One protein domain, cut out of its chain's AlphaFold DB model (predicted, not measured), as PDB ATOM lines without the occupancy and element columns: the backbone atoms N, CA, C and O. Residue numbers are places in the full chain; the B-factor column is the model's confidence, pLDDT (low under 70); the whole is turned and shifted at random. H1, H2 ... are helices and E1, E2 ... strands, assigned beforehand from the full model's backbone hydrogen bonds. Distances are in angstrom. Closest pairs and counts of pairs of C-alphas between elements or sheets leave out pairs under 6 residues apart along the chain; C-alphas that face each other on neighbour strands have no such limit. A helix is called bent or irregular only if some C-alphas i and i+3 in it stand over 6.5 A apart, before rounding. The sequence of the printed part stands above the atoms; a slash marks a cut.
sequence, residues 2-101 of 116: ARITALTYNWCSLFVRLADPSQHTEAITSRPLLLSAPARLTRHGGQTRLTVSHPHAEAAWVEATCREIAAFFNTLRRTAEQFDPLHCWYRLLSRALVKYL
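Overview. This is residues 2 to 101 of the 116 residues of an uncharacterized protein of Thiocapsa marina 5811 (UniProt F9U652). A long helix, H3, runs through a loosely built body; H4 folds back from its last end, and the last residues of H1 reach in between them, touching both H3 and H4. The hairpin of E1 and E2 lies on another side of H3, and its tip, residues 43 to 48, sticks out, as do residues 2 to 8 of H1; the short H2 sits close to H1 and H3. The printed part has 100 residues, with four named helices and two named strands in the order H1, H2, E1, E2, H3, H4; the sheet is E1 - E2, antiparallel, and the class is mostly helix. It is only just compact, close to loose, with a radius of gyration of the C-alphas of 14.8 A and spans of 40 by 37 by 29 A.

Arrangement. Look first at E1, residues 39 to 44, and E2, residues 47 to 52, a hairpin of antiparallel strands at 163 degrees. Their N 42 and O 49 are 2.8 A apart and N 47 and O 44 are 2.9 A apart, within hydrogen-bond range. E2 and H3, residues 56 to 78, are near each other. H1, residues 2 to 19, touches H3 with residues 18 to 19 alone, about perpendicular at 80 degrees; the closest C-alphas are those of Ala 19 and Thr 65, 5.6 A apart. With residues 14 to 18 alone, H1 touches H4, residues 85 to 96, at a steep tilt of 60 degrees, the same way; the closest C-alphas, of Leu 18 and Ala 96, are 4.8 A apart. H3 and H4 are close but not clearly touching, at a shallow tilt of 30 degrees, opposite ways; their closest C-alphas, of Leu 76 and Cys 88, are 6.9 A apart. H2, residues 30 to 35, is close to but not clearly touching H1, with the C-alphas of Val 16 and Ser 30 closest at 6.6 A. H2 is likewise close to but not clearly touching H3, with the C-alphas of Leu 34 and Val 62 closest at 7.3 A. Among the pairs that are apart are H1 and E2, and E2 and H4. In H1, H2 and H4 every O i to N i+4 pair is within hydrogen-bond range; in H3, 17 of 19 are.

Along the chain. Find C-alpha 39 at (99.053, 119.722, 141.877), where E1 begins; E1 and E2 each measure 16.2 A. From C-alpha 56 at (96.484, 134.335, 142.124), H3 runs 33.7 A; it is irregular, with C-alphas 57 and 60 standing 7.5 A apart. H1 measures 25.5 A, H2 8.0 A and H4 16.5 A, and H4 ends at C-alpha 96, (89.729, 119.358, 120.958).

Size, cuts and confidence. The two C-alphas farthest apart are those of His 56 and Gln 82, 41.1 A. The printed part has no cut, and no link is long. The mean pLDDT of the printed part is 72.5; look for values under 70 at residues 2 to 9, 12, 21 to 37, 54 to 58 and 79 to 83.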
ATOM      1  N   ALA A   2     111.931 108.253 121.444       54.94
ATOM      2  CA  ALA A   2     111.219 109.260 120.634       54.94
ATOM      3  C   ALA A   2     109.701 109.025 120.425       54.94
ATOM      4  O   ALA A   2     108.930 109.978 120.440       54.94
ATOM      5  N   ARG A   3     109.243 107.770 120.284       39.53
ATOM      6  CA  ARG A   3     107.815 107.444 120.069       39.53
ATOM      7  C   ARG A   3     106.934 107.706 121.299       39.53
ATOM      8  O   ARG A   3     105.817 108.188 121.158       39.53
ATOM      9  N   ILE A   4     107.447 107.417 122.498       42.34
ATOM     10  CA  ILE A   4     106.756 107.702 123.768       42.34
ATOM     11  C   ILE A   4     106.721 109.210 123.987       42.34
ATOM     12  O   ILE A   4     105.675 109.757 124.311       42.34
ATOM     13  N   THR A   5     107.835 109.893 123.713       50.88
ATOM     14  CA  THR A   5     107.903 111.352 123.734       50.88
ATOM     15  C   THR A   5     106.846 111.950 122.802       50.88
ATOM     16  O   THR A   5     106.016 112.721 123.262       50.88
ATOM     17  N   ALA A   6     106.769 111.529 121.538       56.88
ATOM     18  CA  ALA A   6     105.763 112.015 120.592       56.88
ATOM     19  C   ALA A   6     104.314 111.796 121.071       56.88
ATOM     20  O   ALA A   6     103.496 112.704 120.948       56.88
ATOM     21  N   LEU A   7     104.004 110.642 121.672       54.41
ATOM     22  CA  LEU A   7     102.687 110.364 122.262       54.41
ATOM     23  C   LEU A   7     102.384 111.271 123.462       54.41
ATOM     24  O   LEU A   7     101.295 111.830 123.545       54.41
ATOM     25  N   THR A   8     103.352 111.482 124.356       56.28
ATOM     26  CA  THR A   8     103.214 112.401 125.496       56.28
ATOM     27  C   THR A   8     103.032 113.846 125.031       56.28
ATOM     28  O   THR A   8     102.189 114.568 125.558       56.28
ATOM     29  N   TYR A   9     103.778 114.276 124.010       62.84
ATOM     30  CA  TYR A   9     103.620 115.599 123.404       62.84
ATOM     31  C   TYR A   9     102.264 115.747 122.713       62.84
ATOM     32  O   TYR A   9     101.634 116.798 122.843       62.84
ATOM     33  N   ASN A  10     101.791 114.701 122.034       70.88
ATOM     34  CA  ASN A  10     100.469 114.671 121.424       70.88
ATOM     35  C   ASN A  10      99.365 114.771 122.492       70.88
ATOM     36  O   ASN A  10      98.499 115.635 122.379       70.88
ATOM     37  N   TRP A  11      99.455 113.998 123.579       71.56
ATOM     38  CA  TRP A  11      98.499 114.046 124.690       71.56
ATOM     39  C   TRP A  11      98.472 115.406 125.396       71.56
ATOM     40  O   TRP A  11      97.398 115.976 125.574       71.56
ATOM     41  N   CYS A  12      99.634 115.974 125.743       68.31
ATOM     42  CA  CYS A  12      99.696 117.323 126.315       68.31
ATOM     43  C   CYS A  12      99.070 118.363 125.378       68.31
ATOM     44  O   CYS A  12      98.356 119.250 125.836       68.31
ATOM     45  N   SER A  13      99.309 118.243 124.069       74.25
ATOM     46  CA  SER A  13      98.736 119.158 123.076       74.25
ATOM     47  C   SER A  13      97.217 119.005 122.969       74.25
ATOM     48  O   SER A  13      96.514 120.005 122.857       74.25
ATOM     49  N   LEU A  14      96.693 117.778 123.047       77.94
ATOM     50  CA  LEU A  14      95.253 117.523 123.099       77.94
ATOM     51  C   LEU A  14      94.625 118.088 124.375       77.94
ATOM     52  O   LEU A  14      93.579 118.721 124.298       77.94
ATOM     53  N   PHE A  15      95.269 117.915 125.532       77.88
ATOM     54  CA  PHE A  15      94.783 118.467 126.797       77.88
ATOM     55  C   PHE A  15      94.698 119.997 126.760       77.88
ATOM     56  O   PHE A  15      93.667 120.562 127.108       77.88
ATOM     57  N   VAL A  16      95.742 120.666 126.264       77.38
ATOM     58  CA  VAL A  16      95.746 122.124 126.071       77.38
ATOM     59  C   VAL A  16      94.617 122.570 125.139       77.38
ATOM     60  O   VAL A  16      93.943 123.553 125.420       77.38
ATOM     61  N   ARG A  17      94.367 121.830 124.056       78.62
ATOM     62  CA  ARG A  17      93.273 122.125 123.118       78.62
ATOM     63  C   ARG A  17      91.880 121.889 123.706       78.62
ATOM     64  O   ARG A  17      90.919 122.504 123.264       78.62
ATOM     65  N   LEU A  18      91.752 120.996 124.687       79.62
ATOM     66  CA  LEU A  18      90.515 120.842 125.458       79.62
ATOM     67  C   LEU A  18      90.323 121.987 126.458       79.62
ATOM     68  O   LEU A  18      89.182 122.349 126.729       79.62
ATOM     69  N   ALA A  19      91.423 122.521 126.991       75.94
ATOM     70  CA  ALA A  19      91.447 123.609 127.961       75.94
ATOM     71  C   ALA A  19      91.135 124.976 127.336       75.94
ATOM     72  O   ALA A  19      90.344 125.733 127.883       75.94
ATOM     73  N   ASP A  20      91.700 125.267 126.166       72.19
ATOM     74  CA  ASP A  20      91.341 126.441 125.373       72.19
ATOM     75  C   ASP A  20      91.020 126.016 123.934       72.19
ATOM     76  O   ASP A  20      91.892 126.009 123.062       72.19
ATOM     77  N   PRO A  21      89.762 125.634 123.661       62.47
ATOM     78  CA  PRO A  21      89.347 125.224 122.324       62.47
ATOM     79  C   PRO A  21      89.253 126.399 121.333       62.47
ATOM     80  O   PRO A  21      89.085 126.174 120.132       62.47
ATOM     81  N   SER A  22      89.335 127.647 121.814       60.75
ATOM     82  CA  SER A  22      89.110 128.867 121.030       60.75
ATOM     83  C   SER A  22      90.409 129.515 120.531       60.75
ATOM     84  O   SER A  22      90.460 130.049 119.412       60.75
ATOM     85  N   GLN A  23      91.495 129.414 121.298       59.03
ATOM     86  CA  GLN A  23      92.796 129.969 120.931       59.03
ATOM     87  C   GLN A  23      93.778 128.871 120.532       59.03
ATOM     88  O   GLN A  23      93.821 127.784 121.096       59.03
ATOM     89  N   HIS A  24      94.601 129.162 119.521       53.84
ATOM     90  CA  HIS A  24      95.761 128.333 119.185       53.84
ATOM     91  C   HIS A  24      96.876 128.637 120.184       53.84
ATOM     92  O   HIS A  24      97.940 129.119 119.805       53.84
ATOM     93  N   THR A  25      96.626 128.428 121.472       49.22
ATOM     94  CA  THR A  25      97.686 128.588 122.455       49.22
ATOM     95  C   THR A  25      98.626 127.418 122.241       49.22
ATOM     96  O   THR A  25      98.315 126.276 122.594       49.22
ATOM     97  N   GLU A  26      99.747 127.690 121.573       45.44
ATOM     98  CA  GLU A  26     100.806 126.714 121.390       45.44
ATOM     99  C   GLU A  26     101.110 126.074 122.738       45.44
ATOM    100  O   GLU A  26     101.058 126.722 123.789       45.44
ATOM    101  N   ALA A  27     101.444 124.787 122.707       46.84
ATOM    102  CA  ALA A  27     101.732 124.010 123.900       46.84
ATOM    103  C   ALA A  27     102.879 124.596 124.743       46.84
ATOM    104  O   ALA A  27     103.241 123.977 125.722       46.84
ATOM    105  N   ILE A  28     103.497 125.716 124.363       44.19
ATOM    106  CA  ILE A  28     104.588 126.393 125.061       44.19
ATOM    107  C   ILE A  28     104.063 127.439 126.057       44.19
ATOM    108  O   ILE A  28     104.631 127.552 127.135       44.19
ATOM    109  N   THR A  29     102.966 128.148 125.769       45.78
ATOM    110  CA  THR A  29     102.449 129.224 126.646       45.78
ATOM    111  C   THR A  29     101.434 128.700 127.667       45.78
ATOM    112  O   THR A  29     101.405 129.131 128.813       45.78
ATOM    113  N   SER A  30     100.651 127.692 127.287       50.81
ATOM    114  CA  SER A  30      99.687 126.998 128.155       50.81
ATOM    115  C   SER A  30     100.318 125.901 129.022       50.81
ATOM    116  O   SER A  30      99.774 125.564 130.073       50.81
ATOM    117  N   ARG A  31     101.478 125.342 128.623       55.41
ATOM    118  CA  ARG A  31     102.202 124.315 129.403       55.41
ATOM    119  C   ARG A  31     102.647 124.813 130.771       55.41
ATOM    120  O   ARG A  31     102.334 124.129 131.732       55.41
ATOM    121  N   PRO A  32     103.380 125.929 130.913       51.56
ATOM    122  CA  PRO A  32     103.788 126.405 132.226       51.56
ATOM    123  C   PRO A  32     102.547 126.676 133.070       51.56
ATOM    124  O   PRO A  32     102.416 126.196 134.187       51.56
ATOM    125  N   LEU A  33     101.566 127.330 132.472       56.41
ATOM    126  CA  LEU A  33     100.355 127.744 133.148       56.41
ATOM    127  C   LEU A  33      99.542 126.571 133.710       56.41
ATOM    128  O   LEU A  33      99.141 126.629 134.860       56.41
ATOM    129  N   LEU A  34      99.368 125.476 132.960       56.94
ATOM    130  CA  LEU A  34      98.596 124.298 133.395       56.94
ATOM    131  C   LEU A  34      99.441 123.176 134.027       56.94
ATOM    132  O   LEU A  34      98.896 122.348 134.753       56.94
ATOM    133  N   LEU A  35     100.745 123.096 133.736       58.91
ATOM    134  CA  LEU A  35     101.615 121.962 134.102       58.91
ATOM    135  C   LEU A  35     102.821 122.340 134.977       58.91
ATOM    136  O   LEU A  35     103.488 121.433 135.467       58.91
ATOM    137  N   SER A  36     103.123 123.629 135.193       61.12
ATOM    138  CA  SER A  36     104.182 124.049 136.139       61.12
ATOM    139  C   SER A  36     103.673 124.295 137.560       61.12
ATOM    140  O   SER A  36     104.468 124.387 138.493       61.12
ATOM    141  N   ALA A  37     102.353 124.354 137.742       67.12
ATOM    142  CA  ALA A  37     101.755 124.488 139.056       67.12
ATOM    143  C   ALA A  37     101.772 123.144 139.803       67.12
ATOM    144  O   ALA A  37     101.315 122.130 139.261       67.12
ATOM    145  N   PRO A  38     102.264 123.102 141.054       74.25
ATOM    146  CA  PRO A  38     102.198 121.889 141.845       74.25
ATOM    147  C   PRO A  38     100.732 121.516 142.090       74.25
ATOM    148  O   PRO A  38      99.939 122.312 142.601       74.25
ATOM    149  N   ALA A  39     100.386 120.282 141.721       78.25
ATOM    150  CA  ALA A  39      99.053 119.722 141.877       78.25
ATOM    151  C   ALA A  39      99.064 118.522 142.831       78.25
ATOM    152  O   ALA A  39      99.977 117.695 142.820       78.25
ATOM    153  N   ARG A  40      98.014 118.395 143.642       83.50
ATOM    154  CA  ARG A  40      97.770 117.266 144.541       83.50
ATOM    155  C   ARG A  40      96.463 116.585 144.158       83.50
ATOM    156  O   ARG A  40      95.406 117.206 144.198       83.50
ATOM    157  N   LEU A  41      96.531 115.294 143.851       86.12
ATOM    158  CA  LEU A  41      95.356 114.441 143.686       86.12
ATOM    159  C   LEU A  41      95.049 113.740 145.014       86.12
ATOM    160  O   LEU A  41      95.882 112.988 145.517       86.12
ATOM    161  N   THR A  42      93.861 113.948 145.572       88.88
ATOM    162  CA  THR A  42      93.371 113.206 146.739       88.88
ATOM    163  C   THR A  42      92.168 112.354 146.357       88.88
ATOM    164  O   THR A  42      91.315 112.750 145.561       88.88
ATOM    165  N   ARG A  43      92.116 111.140 146.907       92.31
ATOM    166  CA  ARG A  43      91.005 110.203 146.733       92.31
ATOM    167  C   ARG A  43      90.481 109.848 148.114       92.31
ATOM    168  O   ARG A  43      91.202 109.237 148.895       92.31
ATOM    169  N   HIS A  44      89.265 110.271 148.430       91.00
ATOM    170  CA  HIS A  44      88.654 110.025 149.733       91.00
ATOM    171  C   HIS A  44      87.134 109.935 149.596       91.00
ATOM    172  O   HIS A  44      86.536 110.738 148.884       91.00
ATOM    173  N   GLY A  45      86.505 108.960 150.263       84.69
ATOM    174  CA  GLY A  45      85.041 108.812 150.291       84.69
ATOM    175  C   GLY A  45      84.390 108.697 148.907       84.69
ATOM    176  O   GLY A  45      83.354 109.305 148.664       84.69
ATOM    177  N   GLY A  46      85.036 108.005 147.960       83.88
ATOM    178  CA  GLY A  46      84.563 107.894 146.571       83.88
ATOM    179  C   GLY A  46      84.731 109.165 145.725       83.88
ATOM    180  O   GLY A  46      84.456 109.144 144.528       83.88
ATOM    181  N   GLN A  47      85.229 110.260 146.304       83.19
ATOM    182  CA  GLN A  47      85.512 111.499 145.591       83.19
ATOM    183  C   GLN A  47      86.981 111.559 145.175       83.19
ATOM    184  O   GLN A  47      87.885 111.197 145.931       83.19
ATOM    185  N   THR A  48      87.216 112.052 143.962       87.88
ATOM    186  CA  THR A  48      88.551 112.394 143.465       87.88
ATOM    187  C   THR A  48      88.649 113.911 143.388       87.88
ATOM    188  O   THR A  48      87.874 114.533 142.665       87.88
ATOM    189  N   ARG A  49      89.577 114.509 144.138       85.31
ATOM    190  CA  ARG A  49      89.801 115.958 144.180       85.31
ATOM    191  C   ARG A  49      91.203 116.282 143.677       85.31
ATOM    192  O   ARG A  49      92.177 115.689 144.131       85.31
ATOM    193  N   LEU A  50      91.290 117.231 142.752       83.19
ATOM    194  CA  LEU A  50      92.542 117.791 142.257       83.19
ATOM    195  C   LEU A  50      92.700 119.200 142.840       83.19
ATOM    196  O   LEU A  50      91.876 120.068 142.571       83.19
ATOM    197  N   THR A  51      93.730 119.417 143.652       82.38
ATOM    198  CA  THR A  51      94.100 120.733 144.185       82.38
ATOM    199  C   THR A  51      95.300 121.239 143.404       82.38
ATOM    200  O   THR A  51      96.335 120.579 143.432       82.38
ATOM    201  N   VAL A  52      95.188 122.384 142.733       78.06
ATOM    202  CA  VAL A  52      96.289 122.971 141.956       78.06
ATOM    203  C   VAL A  52      96.649 124.338 142.530       78.06
ATOM    204  O   VAL A  52      95.766 125.170 142.729       78.06
ATOM    205  N   SER A  53      97.929 124.560 142.833       77.44
ATOM    206  CA  SER A  53      98.407 125.814 143.425       77.44
ATOM    207  C   SER A  53      98.959 126.749 142.349       77.44
ATOM    208  O   SER A  53     100.074 126.543 141.873       77.44
ATOM    209  N   HIS A  54      98.202 127.789 141.994       69.81
ATOM    210  CA  HIS A  54      98.600 128.806 141.012       69.81
ATOM    211  C   HIS A  54      98.897 130.165 141.661       69.81
ATOM    212  O   HIS A  54      98.328 130.481 142.711       69.81
ATOM    213  N   PRO A  55      99.721 131.012 141.016       68.69
ATOM    214  CA  PRO A  55      99.720 132.440 141.300       68.69
ATOM    215  C   PRO A  55      98.315 133.021 141.061       68.69
ATOM    216  O   PRO A  55      97.625 132.661 140.108       68.69
ATOM    217  N   HIS A  56      97.884 133.917 141.952       62.75
ATOM    218  CA  HIS A  56      96.484 134.335 142.124       62.75
ATOM    219  C   HIS A  56      95.765 134.800 140.841       62.75
ATOM    220  O   HIS A  56      94.567 134.568 140.705       62.75
ATOM    221  N   ALA A  57      96.482 135.407 139.890       65.38
ATOM    222  CA  ALA A  57      95.896 136.003 138.687       65.38
ATOM    223  C   ALA A  57      95.241 134.993 137.724       65.38
ATOM    224  O   ALA A  57      94.335 135.360 136.983       65.38
ATOM    225  N   GLU A  58      95.659 133.725 137.742       69.81
ATOM    226  CA  GLU A  58      95.215 132.721 136.760       69.81
ATOM    227  C   GLU A  58      94.383 131.593 137.380       69.81
ATOM    228  O   GLU A  58      93.772 130.796 136.667       69.81
ATOM    229  N   ALA A  59      94.302 131.542 138.714       73.81
ATOM    230  CA  ALA A  59      93.648 130.462 139.449       73.81
ATOM    231  C   ALA A  59      92.172 130.277 139.058       73.81
ATOM    232  O   ALA A  59      91.726 129.150 138.848       73.81
ATOM    233  N   ALA A  60      91.427 131.378 138.905       79.81
ATOM    234  CA  ALA A  60      90.011 131.330 138.540       79.81
ATOM    235  C   ALA A  60      89.794 130.761 137.129       79.81
ATOM    236  O   ALA A  60      88.894 129.948 136.914       79.81
ATOM    237  N   TRP A  61      90.645 131.150 136.175       79.25
ATOM    238  CA  TRP A  61      90.581 130.635 134.809       79.25
ATOM    239  C   TRP A  61      90.923 129.142 134.765       79.25
ATOM    240  O   TRP A  61      90.200 128.364 134.138       79.25
ATOM    241  N   VAL A  62      91.971 128.717 135.483       77.62
ATOM    242  CA  VAL A  62      92.349 127.298 135.547       77.62
ATOM    243  C   VAL A  62      91.253 126.458 136.203       77.62
ATOM    244  O   VAL A  62      90.941 125.376 135.700       77.62
ATOM    245  N   GLU A  63      90.634 126.937 137.287       82.19
ATOM    246  CA  GLU A  63      89.522 126.231 137.931       82.19
ATOM    247  C   GLU A  63      88.339 126.059 136.973       82.19
ATOM    248  O   GLU A  63      87.843 124.938 136.815       82.19
ATOM    249  N   ALA A  64      87.904 127.140 136.316       83.12
ATOM    250  CA  ALA A  64      86.804 127.103 135.353       83.12
ATOM    251  C   ALA A  64      87.090 126.090 134.235       83.12
ATOM    252  O   ALA A  64      86.291 125.187 133.983       83.12
ATOM    253  N   THR A  65      88.289 126.161 133.663       82.31
ATOM    254  CA  THR A  65      88.749 125.272 132.597       82.31
ATOM    255  C   THR A  65      88.769 123.807 133.039       82.31
ATOM    256  O   THR A  65      88.237 122.926 132.361       82.31
ATOM    257  N   CYS A  66      89.325 123.518 134.218       82.19
ATOM    258  CA  CYS A  66      89.358 122.161 134.763       82.19
ATOM    259  C   CYS A  66      87.949 121.621 135.035       82.19
ATOM    260  O   CYS A  66      87.682 120.439 134.799       82.19
ATOM    261  N   ARG A  67      87.034 122.475 135.506       86.19
ATOM    262  CA  ARG A  67      85.634 122.112 135.746       86.19
ATOM    263  C   ARG A  67      84.901 121.811 134.440       86.19
ATOM    264  O   ARG A  67      84.169 120.824 134.390       86.19
ATOM    265  N   GLU A  68      85.123 122.595 133.390       85.31
ATOM    266  CA  GLU A  68      84.563 122.340 132.058       85.31
ATOM    267  C   GLU A  68      85.059 121.016 131.470       85.31
ATOM    268  O   GLU A  68      84.256 120.194 131.023       85.31
ATOM    269  N   ILE A  69      86.369 120.762 131.535       84.69
ATOM    270  CA  ILE A  69      86.967 119.498 131.086       84.69
ATOM    271  C   ILE A  69      86.392 118.314 131.879       84.69
ATOM    272  O   ILE A  69      86.019 117.293 131.298       84.69
ATOM    273  N   ALA A  70      86.282 118.440 133.205       86.19
ATOM    274  CA  ALA A  70      85.712 117.396 134.054       86.19
ATOM    275  C   ALA A  70      84.232 117.137 133.730       86.19
ATOM    276  O   ALA A  70      83.812 115.981 133.645       86.19
ATOM    277  N   ALA A  71      83.445 118.194 133.504       88.19
ATOM    278  CA  ALA A  71      82.055 118.078 133.078       88.19
ATOM    279  C   ALA A  71      81.952 117.355 131.729       88.19
ATOM    280  O   ALA A  71      81.169 116.413 131.605       88.19
ATOM    281  N   PHE A  72      82.793 117.716 130.755       87.00
ATOM    282  CA  PHE A  72      82.868 117.038 129.463       87.00
ATOM    283  C   PHE A  72      83.182 115.543 129.612       87.00
ATOM    284  O   PHE A  72      82.434 114.708 129.098       87.00
ATOM    285  N   PHE A  73      84.213 115.167 130.374       85.62
ATOM    286  CA  PHE A  73      84.520 113.752 130.611       85.62
ATOM    287  C   PHE A  73      83.393 113.010 131.337       85.62
ATOM    288  O   PHE A  73      83.143 111.840 131.045       85.62
ATOM    289  N   ASN A  74      82.663 113.678 132.234       86.25
ATOM    290  CA  ASN A  74      81.472 113.101 132.850       86.25
ATOM    291  C   ASN A  74      80.355 112.858 131.827       86.25
ATOM    292  O   ASN A  74      79.675 111.838 131.930       86.25
ATOM    293  N   THR A  75      80.182 113.722 130.818       84.69
ATOM    294  CA  THR A  75      79.238 113.437 129.721       84.69
ATOM    295  C   THR A  75      79.643 112.186 128.949       84.69
ATOM    296  O   THR A  75      78.803 111.316 128.753       84.69
ATOM    297  N   LEU A  76      80.935 112.039 128.626       82.69
ATOM    298  CA  LEU A  76      81.455 110.860 127.933       82.69
ATOM    299  C   LEU A  76      81.251 109.584 128.753       82.69
ATOM    300  O   LEU A  76      80.791 108.588 128.204       82.69
ATOM    301  N   ARG A  77      81.524 109.624 130.067       78.06
ATOM    302  CA  ARG A  77      81.291 108.493 130.983       78.06
ATOM    303  C   ARG A  77      79.818 108.119 131.096       78.06
ATOM    304  O   ARG A  77      79.516 106.936 131.146       78.06
ATOM    305  N   ARG A  78      78.905 109.094 131.128       75.50
ATOM    306  CA  ARG A  78      77.455 108.825 131.166       75.50
ATOM    307  C   ARG A  78      76.947 108.200 129.869       75.50
ATOM    308  O   ARG A  78      76.000 107.432 129.911       75.50
ATOM    309  N   THR A  79      77.584 108.504 128.740       64.19
ATOM    310  CA  THR A  79      77.293 107.868 127.446       64.19
ATOM    311  C   THR A  79      78.117 106.600 127.186       64.19
ATOM    312  O   THR A  79      77.927 105.964 126.155       64.19
ATOM    313  N   ALA A  80      79.034 106.219 128.084       54.69
ATOM    314  CA  ALA A  80      80.037 105.183 127.818       54.69
ATOM    315  C   ALA A  80      79.464 103.762 127.704       54.69
ATOM    316  O   ALA A  80      80.069 102.942 127.026       54.69
ATOM    317  N   GLU A  81      78.292 103.473 128.281       53.72
ATOM    318  CA  GLU A  81      77.611 102.181 128.067       53.72
ATOM    319  C   GLU A  81      77.162 101.976 126.606       53.72
ATOM    320  O   GLU A  81      76.898 100.849 126.202       53.72
ATOM    321  N   GLN A  82      77.105 103.043 125.796       56.31
ATOM    322  CA  GLN A  82      76.635 103.013 124.403       56.31
ATOM    323  C   GLN A  82      77.735 103.298 123.367       56.31
ATOM    324  O   GLN A  82      77.475 103.231 122.167       56.31
ATOM    325  N   PHE A  83      78.951 103.648 123.795       57.22
ATOM    326  CA  PHE A  83      80.007 104.133 122.905       57.22
ATOM    327  C   PHE A  83      81.213 103.186 122.892       57.22
ATOM    328  O   PHE A  83      81.971 103.107 123.856       57.22
ATOM    329  N   ASP A  84      81.434 102.535 121.749       73.25
ATOM    330  CA  ASP A  84      82.702 101.890 121.383       73.25
ATOM    331  C   ASP A  84      83.881 102.879 121.595       73.25
ATOM    332  O   ASP A  84      83.730 104.069 121.275       73.25
ATOM    333  N   PRO A  85      85.042 102.451 122.142       76.56
ATOM    334  CA  PRO A  85      86.249 103.272 122.290       76.56
ATOM    335  C   PRO A  85      86.559 104.207 121.113       76.56
ATOM    336  O   PRO A  85      86.973 105.351 121.331       76.56
ATOM    337  N   LEU A  86      86.302 103.766 119.877       79.38
ATOM    338  CA  LEU A  86      86.456 104.592 118.680       79.38
ATOM    339  C   LEU A  86      85.557 105.833 118.720       79.38
ATOM    340  O   LEU A  86      86.015 106.952 118.506       79.38
ATOM    341  N   HIS A  87      84.282 105.673 119.050       80.06
ATOM    342  CA  HIS A  87      83.355 106.793 119.104       80.06
ATOM    343  C   HIS A  87      83.694 107.764 120.247       80.06
ATOM    344  O   HIS A  87      83.588 108.980 120.071       80.06
ATOM    345  N   CYS A  88      84.161 107.259 121.397       82.00
ATOM    346  CA  CYS A  88      84.677 108.105 122.480       82.00
ATOM    347  C   CYS A  88      85.841 108.981 121.993       82.00
ATOM    348  O   CYS A  88      85.881 110.183 122.269       82.00
ATOM    349  N   TRP A  89      86.754 108.393 121.218       83.81
ATOM    350  CA  TRP A  89      87.882 109.105 120.625       83.81
ATOM    351  C   TRP A  89      87.433 110.192 119.641       83.81
ATOM    352  O   TRP A  89      87.912 111.323 119.703       83.81
ATOM    353  N   TYR A  90      86.448 109.903 118.791       84.88
ATOM    354  CA  TYR A  90      85.905 110.879 117.842       84.88
ATOM    355  C   TYR A  90      85.209 112.052 118.542       84.88
ATOM    356  O   TYR A  90      85.371 113.200 118.123       84.88
ATOM    357  N   ARG A  91      84.495 111.810 119.650       86.38
ATOM    358  CA  ARG A  91      83.893 112.877 120.474       86.38
ATOM    359  C   ARG A  91      84.962 113.747 121.136       86.38
ATOM    360  O   ARG A  91      84.841 114.971 121.121       86.38
ATOM    361  N   LEU A  92      86.019 113.128 121.667       85.88
ATOM    362  CA  LEU A  92      87.165 113.829 122.248       85.88
ATOM    363  C   LEU A  92      87.851 114.731 121.215       85.88
ATOM    364  O   LEU A  92      88.043 115.922 121.462       85.88
ATOM    365  N   LEU A  93      88.169 114.180 120.042       84.38
ATOM    366  CA  LEU A  93      88.809 114.919 118.956       84.38
ATOM    367  C   LEU A  93      87.914 116.032 118.412       84.38
ATOM    368  O   LEU A  93      88.409 117.125 118.164       84.38
ATOM    369  N   SER A  94      86.605 115.798 118.289       86.06
ATOM    370  CA  SER A  94      85.654 116.831 117.853       86.06
ATOM    371  C   SER A  94      85.681 118.052 118.771       86.06
ATOM    372  O   SER A  94      85.634 119.184 118.299       86.06
ATOM    373  N   ARG A  95      85.800 117.836 120.089       84.12
ATOM    374  CA  ARG A  95      85.910 118.922 121.069       84.12
ATOM    375  C   ARG A  95      87.279 119.601 121.015       84.12
ATOM    376  O   ARG A  95      87.335 120.823 120.964       84.12
ATOM    377  N   ALA A  96      88.364 118.826 120.997       83.44
ATOM    378  CA  ALA A  96      89.729 119.358 120.958       83.44
ATOM    379  C   ALA A  96      90.052 120.096 119.645       83.44
ATOM    380  O   ALA A  96      90.919 120.963 119.603       83.44
ATOM    381  N   LEU A  97      89.380 119.745 118.548       79.75
ATOM    382  CA  LEU A  97      89.603 120.319 117.222       79.75
ATOM    383  C   LEU A  97      88.437 121.197 116.765       79.75
ATOM    384  O   LEU A  97      88.349 121.504 115.581       79.75
ATOM    385  N   VAL A  98      87.564 121.630 117.681       83.56
ATOM    386  CA  VAL A  98      86.317 122.339 117.348       83.56
ATOM    387  C   VAL A  98      86.542 123.544 116.431       83.56
ATOM    388  O   VAL A  98      85.754 123.770 115.518       83.56
ATOM    389  N   LYS A  99      87.657 124.262 116.609       75.56
ATOM    390  CA  LYS A  99      88.050 125.403 115.776       75.56
ATOM    391  C   LYS A  99      88.471 125.023 114.353       75.56
ATOM    392  O   LYS A  99      88.246 125.800 113.442       75.56
ATOM    393  N   TYR A 100      89.072 123.851 114.154       76.00
ATOM    394  CA  TYR A 100      89.419 123.342 112.817       76.00
ATOM    395  C   TYR A 100      88.222 122.717 112.103       76.00
ATOM    396  O   TYR A 100      88.227 122.573 110.885       76.00
ATOM    397  N   LEU A 101      87.226 122.290 112.875       80.94
ATOM    398  CA  LEU A 101      86.039 121.618 112.374       80.94
ATOM    399  C   LEU A 101      84.858 122.580 112.194       80.94
ATOM    400  O   LEU A 101      83.804 122.147 111.737       80.94
TER     401      LEU A 101